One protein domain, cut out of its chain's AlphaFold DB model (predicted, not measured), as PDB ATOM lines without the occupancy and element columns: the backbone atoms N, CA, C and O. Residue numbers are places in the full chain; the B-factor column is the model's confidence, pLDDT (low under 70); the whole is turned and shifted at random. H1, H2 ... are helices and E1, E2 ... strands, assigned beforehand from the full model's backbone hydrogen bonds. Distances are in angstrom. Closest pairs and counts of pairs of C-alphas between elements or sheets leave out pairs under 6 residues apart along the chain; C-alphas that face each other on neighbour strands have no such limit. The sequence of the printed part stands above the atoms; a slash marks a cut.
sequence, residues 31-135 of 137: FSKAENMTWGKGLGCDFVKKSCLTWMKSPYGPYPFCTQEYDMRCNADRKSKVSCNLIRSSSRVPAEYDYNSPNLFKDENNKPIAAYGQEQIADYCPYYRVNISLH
ATOM      1  N   PHE A  31     122.449 135.902 157.242       51.09
ATOM      2  CA  PHE A  31     121.330 135.379 158.034       51.09
ATOM      3  C   PHE A  31     120.213 136.416 158.242       51.09
ATOM      4  O   PHE A  31     119.041 136.058 158.254       51.09
ATOM      5  N   SER A  32     120.543 137.712 158.332       53.75
ATOM      6  CA  SER A  32     119.543 138.779 158.503       53.75
ATOM      7  C   SER A  32     118.765 139.115 157.225       53.75
ATOM      8  O   SER A  32     117.769 139.829 157.293       53.75
ATOM      9  N   LYS A  33     119.206 138.603 156.068       59.50
ATOM     10  CA  LYS A  33     118.547 138.773 154.763       59.50
ATOM     11  C   LYS A  33     117.887 137.493 154.247       59.50
ATOM     12  O   LYS A  33     117.382 137.488 153.128       59.50
ATOM     13  N   ALA A  34     117.911 136.410 155.021       63.25
ATOM     14  CA  ALA A  34     117.298 135.156 154.618       63.25
ATOM     15  C   ALA A  34     115.766 135.278 154.628       63.25
ATOM     16  O   ALA A  34     115.167 135.683 155.626       63.25
ATOM     17  N   GLU A  35     115.128 134.906 153.519       63.19
ATOM     18  CA  GLU A  35     113.671 134.818 153.459       63.19
ATOM     19  C   GLU A  35     113.162 133.667 154.333       63.19
ATOM     20  O   GLU A  35     113.764 132.593 154.432       63.19
ATOM     21  N   ASN A  36     112.024 133.891 154.983       71.19
ATOM     22  CA  ASN A  36     111.434 132.906 155.874       71.19
ATOM     23  C   ASN A  36     110.735 131.798 155.068       71.19
ATOM     24  O   ASN A  36     109.645 132.002 154.541       71.19
ATOM     25  N   MET A  37     111.326 130.602 155.025       72.06
ATOM     26  CA  MET A  37     110.683 129.417 154.453       72.06
ATOM     27  C   MET A  37     109.770 128.759 155.497       72.06
ATOM     28  O   MET A  37     110.239 128.209 156.493       72.06
ATOM     29  N   THR A  38     108.457 128.813 155.274       80.62
ATOM     30  CA  THR A  38     107.449 128.212 156.169       80.62
ATOM     31  C   THR A  38     107.389 126.688 156.048       80.62
ATOM     32  O   THR A  38     107.113 125.993 157.027       80.62
ATOM     33  N   TRP A  39     107.701 126.149 154.869       79.00
ATOM     34  CA  TRP A  39     107.697 124.712 154.611       79.00
ATOM     35  C   TRP A  39     108.787 123.992 155.415       79.00
ATOM     36  O   TRP A  39     109.972 124.307 155.297       79.00
ATOM     37  N   GLY A  40     108.394 123.008 156.226       78.69
ATOM     38  CA  GLY A  40     109.326 122.226 157.045       78.69
ATOM     39  C   GLY A  40     109.826 122.920 158.315       78.69
ATOM     40  O   GLY A  40     110.603 122.329 159.069       78.69
ATOM     41  N   LYS A  41     109.401 124.161 158.583       81.56
ATOM     42  CA  LYS A  41     109.874 124.933 159.734       81.56
ATOM     43  C   LYS A  41     109.345 124.343 161.040       81.56
ATOM     44  O   LYS A  41     108.143 124.192 161.217       81.56
ATOM     45  N   GLY A  42     110.252 124.036 161.967       82.00
ATOM     46  CA  GLY A  42     109.897 123.524 163.296       82.00
ATOM     47  C   GLY A  42     109.459 122.056 163.333       82.00
ATOM     48  O   GLY A  42     109.067 121.587 164.394       82.00
ATOM     49  N   LEU A  43     109.561 121.314 162.222       82.31
ATOM     50  CA  LEU A  43     109.185 119.891 162.165       82.31
ATOM     51  C   LEU A  43     110.252 118.941 162.746       82.31
ATOM     52  O   LEU A  43     110.002 117.753 162.927       82.31
ATOM     53  N   GLY A  44     111.436 119.468 163.071       85.12
ATOM     54  CA  GLY A  44     112.508 118.734 163.743       85.12
ATOM     55  C   GLY A  44     113.347 117.838 162.823       85.12
ATOM     56  O   GLY A  44     113.168 117.793 161.608       85.12
ATOM     57  N   CYS A  45     114.309 117.130 163.421       82.62
ATOM     58  CA  CYS A  45     115.271 116.293 162.693       82.62
ATOM     59  C   CYS A  45     114.626 115.075 162.022       82.62
ATOM     60  O   CYS A  45     115.099 114.625 160.980       82.62
ATOM     61  N   ASP A  46     113.552 114.553 162.612       82.31
ATOM     62  CA  ASP A  46     112.841 113.381 162.106       82.31
ATOM     63  C   ASP A  46     112.233 113.630 160.729       82.31
ATOM     64  O   ASP A  46     112.282 112.750 159.877       82.31
ATOM     65  N   PHE A  47     111.743 114.846 160.482       83.69
ATOM     66  CA  PHE A  47     111.228 115.251 159.176       83.69
ATOM     67  C   PHE A  47     112.306 115.236 158.081       83.69
ATOM     68  O   PHE A  47     112.000 114.953 156.928       83.69
ATOM     69  N   VAL A  48     113.560 115.539 158.434       83.75
ATOM     70  CA  VAL A  48     114.692 115.611 157.491       83.75
ATOM     71  C   VAL A  48     115.313 114.243 157.239       83.75
ATOM     72  O   VAL A  48     115.704 113.944 156.117       83.75
ATOM     73  N   LYS A  49     115.449 113.431 158.292       82.62
ATOM     74  CA  LYS A  49     116.204 112.171 158.245       82.62
ATOM     75  C   LYS A  49     115.354 110.958 157.880       82.62
ATOM     76  O   LYS A  49     115.897 109.941 157.467       82.62
ATOM     77  N   LYS A  50     114.040 111.007 158.107       86.88
ATOM     78  CA  LYS A  50     113.143 109.877 157.835       86.88
ATOM     79  C   LYS A  50     112.452 110.067 156.490       86.88
ATOM     80  O   LYS A  50     112.319 111.181 155.992       86.88
ATOM     81  N   SER A  51     111.985 108.966 155.908       87.50
ATOM     82  CA  SER A  51     111.232 109.021 154.657       87.50
ATOM     83  C   SER A  51     109.893 109.741 154.848       87.50
ATOM     84  O   SER A  51     109.289 109.714 155.927       87.50
ATOM     85  N   CYS A  52     109.374 110.335 153.771       89.75
ATOM     86  CA  CYS A  52     108.060 110.977 153.803       89.75
ATOM     87  C   CYS A  52     106.935 109.991 154.147       89.75
ATOM     88  O   CYS A  52     105.952 110.387 154.767       89.75
ATOM     89  N   LEU A  53     107.095 108.699 153.835       91.12
ATOM     90  CA  LEU A  53     106.174 107.647 154.267       91.12
ATOM     91  C   LEU A  53     106.058 107.577 155.794       91.12
ATOM     92  O   LEU A  53     104.951 107.488 156.327       91.12
ATOM     93  N   THR A  54     107.188 107.632 156.504       90.44
ATOM     94  CA  THR A  54     107.191 107.634 157.970       90.44
ATOM     95  C   THR A  54     106.499 108.879 158.519       90.44
ATOM     96  O   THR A  54     105.747 108.776 159.485       90.44
ATOM     97  N   TRP A  55     106.688 110.034 157.874       90.56
ATOM     98  CA  TRP A  55     106.010 111.273 158.259       90.56
ATOM     99  C   TRP A  55     104.496 111.216 158.033       90.56
ATOM    100  O   TRP A  55     103.727 111.541 158.934       90.56
ATOM    101  N   MET A  56     104.047 110.747 156.865       90.44
ATOM    102  CA  MET A  56     102.618 110.656 156.536       90.44
ATOM    103  C   MET A  56     101.853 109.681 157.441       90.44
ATOM    104  O   MET A  56     100.650 109.836 157.627       90.44
ATOM    105  N   LYS A  57     102.548 108.696 158.023       89.75
ATOM    106  CA  LYS A  57     102.004 107.768 159.027       89.75
ATOM    107  C   LYS A  57     102.105 108.283 160.465       89.75
ATOM    108  O   LYS A  57     101.651 107.604 161.383       89.75
ATOM    109  N   SER A  58     102.734 109.434 160.679       87.56
ATOM    110  CA  SER A  58     102.929 109.994 162.013       87.56
ATOM    111  C   SER A  58     101.612 110.535 162.596       87.56
ATOM    112  O   SER A  58     100.708 110.917 161.846       87.56
ATOM    113  N   PRO A  59     101.492 110.629 163.933       85.56
ATOM    114  CA  PRO A  59     100.302 111.187 164.579       85.56
ATOM    115  C   PRO A  59     100.140 112.698 164.348       85.56
ATOM    116  O   PRO A  59      99.065 113.236 164.592       85.56
ATOM    117  N   TYR A  60     101.180 113.387 163.862       83.12
ATOM    118  CA  TYR A  60     101.148 114.823 163.557       83.12
ATOM    119  C   TYR A  60     100.334 115.150 162.295       83.12
ATOM    120  O   TYR A  60     100.046 116.316 162.025       83.12
ATOM    121  N   GLY A  61      99.933 114.122 161.544       83.50
ATOM    122  CA  GLY A  61      99.209 114.252 160.290       83.50
ATOM    123  C   GLY A  61     100.139 114.370 159.078       83.50
ATOM    124  O   GLY A  61     101.350 114.540 159.213       83.50
ATOM    125  N   PRO A  62      99.580 114.267 157.860       87.44
ATOM    126  CA  PRO A  62     100.379 114.174 156.644       87.44
ATOM    127  C   PRO A  62     101.033 115.499 156.239       87.44
ATOM    128  O   PRO A  62     102.013 115.472 155.501       87.44
ATOM    129  N   TYR A  63     100.545 116.646 156.728       87.50
ATOM    130  CA  TYR A  63     101.106 117.958 156.399       87.50
ATOM    131  C   TYR A  63     102.584 118.035 156.823       87.50
ATOM    132  O   TYR A  63     102.906 117.662 157.952       87.50
ATOM    133  N   PRO A  64     103.505 118.506 155.960       87.44
ATOM    134  CA  PRO A  64     103.295 119.277 154.727       87.44
ATOM    135  C   PRO A  64     103.144 118.456 153.431       87.44
ATOM    136  O   PRO A  64     103.054 119.038 152.346       87.44
ATOM    137  N   PHE A  65     103.128 117.127 153.524       92.31
ATOM    138  CA  PHE A  65     102.798 116.228 152.417       92.31
ATOM    139  C   PHE A  65     101.277 116.085 152.256       92.31
ATOM    140  O   PHE A  65     100.491 116.554 153.084       92.31
ATOM    141  N   CYS A  66     100.858 115.445 151.167       92.88
ATOM    142  CA  CYS A  66      99.452 115.215 150.859       92.88
ATOM    143  C   CYS A  66      99.200 113.759 150.459       92.88
ATOM    144  O   CYS A  66      99.995 113.144 149.758       92.88
ATOM    145  N   THR A  67      98.084 113.200 150.918       93.94
ATOM    146  CA  THR A  67      97.715 111.790 150.694       93.94
ATOM    147  C   THR A  67      96.459 111.621 149.841       93.94
ATOM    148  O   THR A  67      96.058 110.506 149.519       93.94
ATOM    149  N   GLN A  68      95.831 112.732 149.474       92.88
ATOM    150  CA  GLN A  68      94.537 112.781 148.817       92.88
ATOM    151  C   GLN A  68      94.706 113.329 147.397       92.88
ATOM    152  O   GLN A  68      95.288 114.399 147.198       92.88
ATOM    153  N   GLU A  69      94.198 112.595 146.411       90.62
ATOM    154  CA  GLU A  69      94.214 113.013 145.012       90.62
ATOM    155  C   GLU A  69      93.361 114.272 144.822       90.62
ATOM    156  O   GLU A  69      92.292 114.404 145.422       90.62
ATOM    157  N   TYR A  70      93.858 115.207 144.007       86.88
ATOM    158  CA  TYR A  70      93.224 116.499 143.718       86.88
ATOM    159  C   TYR A  70      92.896 117.369 144.944       86.88
ATOM    160  O   TYR A  70      92.142 118.336 144.821       86.88
ATOM    161  N   ASP A  71      93.494 117.102 146.112       91.56
ATOM    162  CA  ASP A  71      93.305 117.962 147.280       91.56
ATOM    163  C   ASP A  71      93.854 119.367 147.007       91.56
ATOM    164  O   ASP A  71      95.021 119.551 146.640       91.56
ATOM    165  N   MET A  72      92.989 120.364 147.173       90.44
ATOM    166  CA  MET A  72      93.260 121.764 146.879       90.44
ATOM    167  C   MET A  72      93.063 122.601 148.128       90.44
ATOM    168  O   MET A  72      92.001 122.581 148.747       90.44
ATOM    169  N   ARG A  73      94.073 123.398 148.472       89.38
ATOM    170  CA  ARG A  73      94.064 124.237 149.674       89.38
ATOM    171  C   ARG A  73      94.743 125.576 149.403       89.38
ATOM    172  O   ARG A  73      95.364 125.778 148.361       89.38
ATOM    173  N   CYS A  74      94.617 126.510 150.337       88.19
ATOM    174  CA  CYS A  74      95.430 127.722 150.319       88.19
ATOM    175  C   CYS A  74      96.851 127.397 150.792       88.19
ATOM    176  O   CYS A  74      97.031 126.590 151.705       88.19
ATOM    177  N   ASN A  75      97.856 128.047 150.202       85.06
ATOM    178  CA  ASN A  75      99.222 128.003 150.728       85.06
ATOM    179  C   ASN A  75      99.283 128.610 152.151       85.06
ATOM    180  O   ASN A  75      98.373 129.340 152.547       85.06
ATOM    181  N   ALA A  76     100.362 128.363 152.902       83.00
ATOM    182  CA  ALA A  76     100.575 128.871 154.262       83.00
ATOM    183  C   ALA A  76     100.376 130.396 154.369       83.00
ATOM    184  O   ALA A  76      99.719 130.869 155.294       83.00
ATOM    185  N   ASP A  77     100.839 131.149 153.367       82.94
ATOM    186  CA  ASP A  77     100.708 132.613 153.321       82.94
ATOM    187  C   ASP A  77      99.355 133.088 152.764       82.94
ATOM    188  O   ASP A  77      99.116 134.287 152.645       82.94
ATOM    189  N   ARG A  78      98.470 132.161 152.371       83.50
ATOM    190  CA  ARG A  78      97.132 132.402 151.794       83.50
ATOM    191  C   ARG A  78      97.094 133.275 150.531       83.50
ATOM    192  O   ARG A  78      96.024 133.708 150.123       83.50
ATOM    193  N   LYS A  79      98.239 133.491 149.882       85.38
ATOM    194  CA  LYS A  79      98.365 134.288 148.648       85.38
ATOM    195  C   LYS A  79      98.088 133.508 147.363       85.38
ATOM    196  O   LYS A  79      97.954 134.106 146.303       85.38
ATOM    197  N   SER A  80      98.041 132.180 147.431       84.44
ATOM    198  CA  SER A  80      97.829 131.330 146.262       84.44
ATOM    199  C   SER A  80      97.112 130.034 146.625       84.44
ATOM    200  O   SER A  80      97.203 129.534 147.753       84.44
ATOM    201  N   LYS A  81      96.395 129.490 145.638       88.88
ATOM    202  CA  LYS A  81      95.809 128.152 145.685       88.88
ATOM    203  C   LYS A  81      96.865 127.130 145.268       88.88
ATOM    204  O   LYS A  81      97.547 127.304 144.259       88.88
ATOM    205  N   VAL A  82      96.992 126.069 146.049       90.69
ATOM    206  CA  VAL A  82      97.902 124.953 145.796       90.69
ATOM    207  C   VAL A  82      97.102 123.667 145.660       90.69
ATOM    208  O   VAL A  82      96.048 123.514 146.279       90.69
ATOM    209  N   SER A  83      97.597 122.745 144.843       92.06
ATOM    210  CA  SER A  83      97.036 121.408 144.689       92.06
ATOM    211  C   SER A  83      98.083 120.357 145.021       92.06
ATOM    212  O   SER A  83      99.281 120.559 144.800       92.06
ATOM    213  N   CYS A  84      97.631 119.225 145.542       92.44
ATOM    214  CA  CYS A  84      98.470 118.056 145.733       92.44
ATOM    215  C   CYS A  84      99.011 117.566 144.378       92.44
ATOM    216  O   CYS A  84      98.255 117.438 143.417       92.44
ATOM    217  N   ASN A  85     100.319 117.304 144.286       91.38
ATOM    218  CA  ASN A  85     100.971 116.767 143.080       91.38
ATOM    219  C   ASN A  85     100.966 115.227 143.023       91.38
ATOM    220  O   ASN A  85     101.860 114.623 142.420       91.38
ATOM    221  N   LEU A  86     100.006 114.605 143.704       91.94
ATOM    222  CA  LEU A  86      99.803 113.167 143.702       91.94
ATOM    223  C   LEU A  86      99.186 112.764 142.365       91.94
ATOM    224  O   LEU A  86      98.141 113.290 141.984       91.94
ATOM    225  N   ILE A  87      99.829 111.836 141.667       89.88
ATOM    226  CA  ILE A  87      99.331 111.296 140.407       89.88
ATOM    227  C   ILE A  87      99.147 109.789 140.523       89.88
ATOM    228  O   ILE A  87      99.975 109.078 141.103       89.88
ATOM    229  N   ARG A  88      98.048 109.295 139.952       89.31
ATOM    230  CA  ARG A  88      97.893 107.867 139.675       89.31
ATOM    231  C   ARG A  88      98.911 107.461 138.638       89.31
ATOM    232  O   ARG A  88      99.266 108.255 137.766       89.31
ATOM    233  N   SER A  89      99.333 106.210 138.691       70.12
ATOM    234  CA  SER A  89     100.353 105.775 137.764       70.12
ATOM    235  C   SER A  89     100.200 104.387 137.192       70.12
ATOM    236  O   SER A  89      99.845 103.437 137.879       70.12
ATOM    237  N   SER A  90     100.580 104.312 135.918       59.31
ATOM    238  CA  SER A  90     100.975 103.123 135.165       59.31
ATOM    239  C   SER A  90     102.506 102.949 135.059       59.31
ATOM    240  O   SER A  90     102.984 101.890 134.658       59.31
ATOM    241  N   SER A  91     103.285 103.984 135.386       63.94
ATOM    242  CA  SER A  91     104.745 104.065 135.260       63.94
ATOM    243  C   SER A  91     105.431 103.678 136.572       63.94
ATOM    244  O   SER A  91     105.167 104.254 137.624       63.94
ATOM    245  N   ARG A  92     106.334 102.694 136.525       67.12
ATOM    246  CA  ARG A  92     107.015 102.168 137.718       67.12
ATOM    247  C   ARG A  92     108.036 103.175 138.260       67.12
ATOM    248  O   ARG A  92     109.080 103.383 137.647       67.12
ATOM    249  N   VAL A  93     107.740 103.767 139.417       84.50
ATOM    250  CA  VAL A  93     108.738 104.440 140.265       84.50
ATOM    251  C   VAL A  93     109.751 103.382 140.730       84.50
ATOM    252  O   VAL A  93     109.349 102.230 140.930       84.50
ATOM    253  N   PRO A  94     111.051 103.694 140.887       87.62
ATOM    254  CA  PRO A  94     111.984 102.727 141.458       87.62
ATOM    255  C   PRO A  94     111.507 102.246 142.834       87.62
ATOM    256  O   PRO A  94     110.981 103.039 143.610       87.62
ATOM    257  N   ALA A  95     111.727 100.967 143.150       87.31
ATOM    258  CA  ALA A  95     111.182 100.326 144.354       87.31
ATOM    259  C   ALA A  95     111.579 101.025 145.670       87.31
ATOM    260  O   ALA A  95     110.839 100.985 146.644       87.31
ATOM    261  N   GLU A  96     112.728 101.703 145.695       86.56
ATOM    262  CA  GLU A  96     113.201 102.477 146.853       86.56
ATOM    263  C   GLU A  96     112.325 103.704 147.175       86.56
ATOM    264  O   GLU A  96     112.333 104.191 148.304       86.56
ATOM    265  N   TYR A  97     111.578 104.198 146.186       88.06
ATOM    266  CA  TYR A  97     110.692 105.360 146.280       88.06
ATOM    267  C   TYR A  97     109.212 104.960 146.199       88.06
ATOM    268  O   TYR A  97     108.336 105.809 146.029       88.06
ATOM    269  N   ASP A  98     108.919 103.662 146.300       89.25
ATOM    270  CA  ASP A  98     107.550 103.179 146.381       89.25
ATOM    271  C   ASP A  98     107.018 103.365 147.808       89.25
ATOM    272  O   ASP A  98     107.282 102.582 148.722       89.25
ATOM    273  N   TYR A  99     106.268 104.448 148.003       89.94
ATOM    274  CA  TYR A  99     105.638 104.778 149.280       89.94
ATOM    275  C   TYR A  99     104.203 104.259 149.398       89.94
ATOM    276  O   TYR A  99     103.491 104.656 150.325       89.94
ATOM    277  N   ASN A 100     103.745 103.393 148.489       90.00
ATOM    278  CA  ASN A 100     102.400 102.841 148.569       90.00
ATOM    279  C   ASN A 100     102.251 101.975 149.826       90.00
ATOM    280  O   ASN A 100     103.003 101.040 150.088       90.00
ATOM    281  N   SER A 101     101.243 102.296 150.629       89.62
ATOM    282  CA  SER A 101     100.880 101.563 151.838       89.62
ATOM    283  C   SER A 101      99.361 101.414 151.877       89.62
ATOM    284  O   SER A 101      98.666 102.313 151.391       89.62
ATOM    285  N   PRO A 102      98.819 100.339 152.482       87.81
ATOM    286  CA  PRO A 102      97.376 100.146 152.574       87.81
ATOM    287  C   PRO A 102      96.671 101.392 153.119       87.81
ATOM    288  O   PRO A 102      97.055 101.908 154.169       87.81
ATOM    289  N   ASN A 103      95.660 101.873 152.388       88.12
ATOM    290  CA  ASN A 103      94.833 103.040 152.724       88.12
ATOM    291  C   ASN A 103      95.581 104.373 152.921       88.12
ATOM    292  O   ASN A 103      94.998 105.308 153.473       88.12
ATOM    293  N   LEU A 104      96.843 104.479 152.480       92.06
ATOM    294  CA  LEU A 104      97.600 105.726 152.576       92.06
ATOM    295  C   LEU A 104      97.088 106.752 151.569       92.06
ATOM    296  O   LEU A 104      96.661 107.829 151.971       92.06
ATOM    297  N   PHE A 105      97.131 106.409 150.281       93.50
ATOM    298  CA  PHE A 105      96.686 107.290 149.210       93.50
ATOM    299  C   PHE A 105      95.231 107.033 148.859       93.50
ATOM    300  O   PHE A 105      94.801 105.878 148.776       93.50
ATOM    301  N   LYS A 106      94.480 108.114 148.656       94.38
ATOM    302  CA  LYS A 106      93.041 108.068 148.403       94.38
ATOM    303  C   LYS A 106      92.649 108.917 147.202       94.38
ATOM    304  O   LYS A 106      93.221 109.984 146.990       94.38
ATOM    305  N   ASP A 107      91.661 108.446 146.450       92.62
ATOM    306  CA  ASP A 107      90.993 109.247 145.426       92.62
ATOM    307  C   ASP A 107      89.945 110.192 146.022       92.62
ATOM    308  O   ASP A 107      89.602 110.090 147.200       92.62
ATOM    309  N   GLU A 108      89.395 111.085 145.198       89.88
ATOM    310  CA  GLU A 108      88.304 112.016 145.540       89.88
ATOM    311  C   GLU A 108      87.085 111.363 146.224       89.88
ATOM    312  O   GLU A 108      86.381 112.017 146.991       89.88
ATOM    313  N   ASN A 109      86.869 110.060 146.013       91.69
ATOM    314  CA  ASN A 109      85.788 109.270 146.600       91.69
ATOM    315  C   ASN A 109      86.230 108.500 147.861       91.69
ATOM    316  O   ASN A 109      85.525 107.596 148.310       91.69
ATOM    317  N   ASN A 110      87.385 108.846 148.441       91.88
ATOM    318  CA  ASN A 110      88.023 108.188 149.585       91.88
ATOM    319  C   ASN A 110      88.406 106.714 149.363       91.88
ATOM    320  O   ASN A 110      88.629 105.981 150.332       91.88
ATOM    321  N   LYS A 111      88.515 106.262 148.113       93.19
ATOM    322  CA  LYS A 111      88.933 104.896 147.791       93.19
ATOM    323  C   LYS A 111      90.456 104.799 147.790       93.19
ATOM    324  O   LYS A 111      91.113 105.712 147.290       93.19
ATOM    325  N   PRO A 112      91.033 103.707 148.319       93.06
ATOM    326  CA  PRO A 112      92.472 103.505 148.284       93.06
ATOM    327  C   PRO A 112      92.960 103.381 146.838       93.06
ATOM    328  O   PRO A 112      92.396 102.621 146.049       93.06
ATOM    329  N   ILE A 113      94.024 104.109 146.507       92.12
ATOM    330  CA  ILE A 113      94.650 104.099 145.181       92.12
ATOM    331  C   ILE A 113      96.156 103.874 145.294       92.12
ATOM    332  O   ILE A 113      96.770 104.218 146.301       92.12
ATOM    333  N   ALA A 114      96.751 103.320 144.238       91.00
ATOM    334  CA  ALA A 114      98.198 103.324 144.069       91.00
ATOM    335  C   ALA A 114      98.612 104.620 143.360       91.00
ATOM    336  O   ALA A 114      98.153 104.902 142.247       91.00
ATOM    337  N   ALA A 115      99.443 105.426 144.013       91.25
ATOM    338  CA  ALA A 115      99.810 106.753 143.537       91.25
ATOM    339  C   ALA A 115     101.186 107.178 144.062       91.25
ATOM    340  O   ALA A 115     101.748 106.554 144.961       91.25
ATOM    341  N   TYR A 116     101.735 108.244 143.486       91.88
ATOM    342  CA  TYR A 116     103.003 108.832 143.917       91.88
ATOM    343  C   TYR A 116     103.072 110.329 143.608       91.88
ATOM    344  O   TYR A 116     102.275 110.860 142.834       91.88
ATOM    345  N   GLY A 117     104.037 111.026 144.207       91.12
ATOM    346  CA  GLY A 117     104.336 112.417 143.881       91.12
ATOM    347  C   GLY A 117     105.033 112.538 142.527       91.12
ATOM    348  O   GLY A 117     105.964 111.800 142.227       91.12
ATOM    349  N   GLN A 118     104.607 113.494 141.708       87.75
ATOM    350  CA  GLN A 118     105.083 113.657 140.329       87.75
ATOM    351  C   GLN A 118     106.598 113.937 140.185       87.75
ATOM    352  O   GLN A 118     107.171 113.699 139.124       87.75
ATOM    353  N   GLU A 119     107.251 114.462 141.223       88.94
ATOM    354  CA  GLU A 119     108.575 115.080 141.110       88.94
ATOM    355  C   GLU A 119     109.697 114.224 141.711       88.94
ATOM    356  O   GLU A 119     109.763 114.012 142.923       88.94
ATOM    357  N   GLN A 120     110.673 113.839 140.884       87.81
ATOM    358  CA  GLN A 120     111.872 113.115 141.333       87.81
ATOM    359  C   GLN A 120     112.745 113.955 142.283       87.81
ATOM    360  O   GLN A 120     113.468 113.420 143.116       87.81
ATOM    361  N   ILE A 121     112.717 115.287 142.164       86.44
ATOM    362  CA  ILE A 121     113.464 116.188 143.063       86.44
ATOM    363  C   ILE A 121     112.958 116.152 144.510       86.44
ATOM    364  O   ILE A 121     113.696 116.556 145.401       86.44
ATOM    365  N   ALA A 122     111.730 115.677 144.722       88.62
ATOM    366  CA  ALA A 122     111.135 115.439 146.031       88.62
ATOM    367  C   ALA A 122     111.070 113.939 146.351       88.62
ATOM    368  O   ALA A 122     110.199 113.527 147.107       88.62
ATOM    369  N   ASP A 123     111.917 113.118 145.717       90.50
ATOM    370  CA  ASP A 123     111.932 111.659 145.873       90.50
ATOM    371  C   ASP A 123     110.585 110.986 145.597       90.50
ATOM    372  O   ASP A 123     110.289 109.945 146.165       90.50
ATOM    373  N   TYR A 124     109.748 111.568 144.734       91.50
ATOM    374  CA  TYR A 124     108.370 111.116 144.505       91.50
ATOM    375  C   TYR A 124     107.450 111.217 145.739       91.50
ATOM    376  O   TYR A 124     106.358 110.647 145.757       91.50
ATOM    377  N   CYS A 125     107.827 111.993 146.760       92.12
ATOM    378  CA  CYS A 125     106.940 112.345 147.864       92.12
ATOM    379  C   CYS A 125     105.874 113.353 147.394       92.12
ATOM    380  O   CYS A 125     106.216 114.380 146.796       92.12
ATOM    381  N   PRO A 126     104.584 113.109 147.670       93.44
ATOM    382  CA  PRO A 126     103.513 114.017 147.278       93.44
ATOM    383  C   PRO A 126     103.415 115.230 148.216       93.44
ATOM    384  O   PRO A 126     103.306 115.090 149.431       93.44
ATOM    385  N   TYR A 127     103.430 116.437 147.659       92.19
ATOM    386  CA  TYR A 127     103.332 117.708 148.374       92.19
ATOM    387  C   TYR A 127     102.446 118.712 147.619       92.19
ATOM    388  O   TYR A 127     102.146 118.565 146.431       92.19
ATOM    389  N   TYR A 128     102.022 119.768 148.314       90.81
ATOM    390  CA  TYR A 128     101.226 120.831 147.706       90.81
ATOM    391  C   TYR A 128     102.095 121.768 146.864       90.81
ATOM    392  O   TYR A 128     103.032 122.386 147.371       90.81
ATOM    393  N   ARG A 129     101.751 121.926 145.585       87.50
ATOM    394  CA  ARG A 129     102.400 122.869 144.660       87.50
ATOM    395  C   ARG A 129     101.385 123.824 144.058       87.50
ATOM    396  O   ARG A 129     100.198 123.521 143.972       87.50
ATOM    397  N   VAL A 130     101.861 124.972 143.592       85.19
ATOM    398  CA  VAL A 130     101.035 125.849 142.761       85.19
ATOM    399  C   VAL A 130     100.787 125.130 141.437       85.19
ATOM    400  O   VAL A 130     101.727 124.691 140.767       85.19
ATOM    401  N   ASN A 131      99.516 124.973 141.080       66.56
ATOM    402  CA  ASN A 131      99.148 124.468 139.771       66.56
ATOM    403  C   ASN A 131      99.064 125.654 138.809       66.56
ATOM    404  O   ASN A 131      98.129 126.449 138.879       66.56
ATOM    405  N   ILE A 132     100.066 125.787 137.939       57.72
ATOM    406  CA  ILE A 132     100.154 126.872 136.949       57.72
ATOM    407  C   ILE A 132      98.966 126.847 135.969       57.72
ATOM    408  O   ILE A 132      98.600 127.890 135.435       57.72
ATOM    409  N   SER A 133      98.279 125.711 135.808       52.72
ATOM    410  CA  SER A 133      97.069 125.623 134.981       52.72
ATOM    411  C   SER A 133      95.853 126.357 135.569       52.72
ATOM    412  O   SER A 133      94.865 126.536 134.868       52.72
ATOM    413  N   LEU A 134      95.902 126.800 136.833       49.53
ATOM    414  CA  LEU A 134      94.840 127.585 137.483       49.53
ATOM    415  C   LEU A 134      95.133 129.099 137.513       49.53
ATOM    416  O   LEU A 134      94.418 129.835 138.183       49.53
ATOM    417  N   HIS A 135      96.182 129.573 136.829       44.22
ATOM    418  CA  HIS A 135      96.531 131.003 136.744       44.22
ATOM    419  C   HIS A 135      95.884 131.741 135.556       44.22
ATOM    420  O   HIS A 135      96.200 132.903 135.322       44.22
TER     421      HIS A 135
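This is residues 31 to 135 of the 137 residues of the protein "Leishmanolysin-like peptidase" of Ancylostoma duodenale (UniProt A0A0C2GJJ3). The domain has little regular structure: a compact body of loops holds two small antiparallel sheets, E1-E2-E5 and hairpin E3-E4, joined where E2 runs on into E3; residues 31 to 37 stick out. Two named helices, then five strands, hold 27 of the 105 printed residues; the class is mixed. The spans are 46 by 35 by 25 A, the radius of gyration of the C-alphas 14.4 A.

H1, residues 44 to 49, and H2, residues 52 to 56, are close but not clearly touching; their closest C-alphas, 47 and 55, are 6.6 A apart. Every O i to N i+4 pair is within hydrogen-bond range in H2, 1 of 2 in H1. E1, residues 72 to 74, and E2, 81 to 84, form a hairpin, with N 73 to O 82 3.0 A. E5, 128 to 130, neighbours E2, with N 83 to O 129 2.9 A. E3, 86 to 88, and E4, 115 to 117, form a hairpin, with N 87 to O 116 2.9 A.

H1 begins at C-alpha 44 (112.508, 118.734, 163.743); E5 ends at C-alpha 130 (101.035, 125.849, 142.761).

Links H2 to E1 and E3 to E4 are long. The pLDDT is under 70 at residues 31 to 35, 90 to 92 and 131 to 135.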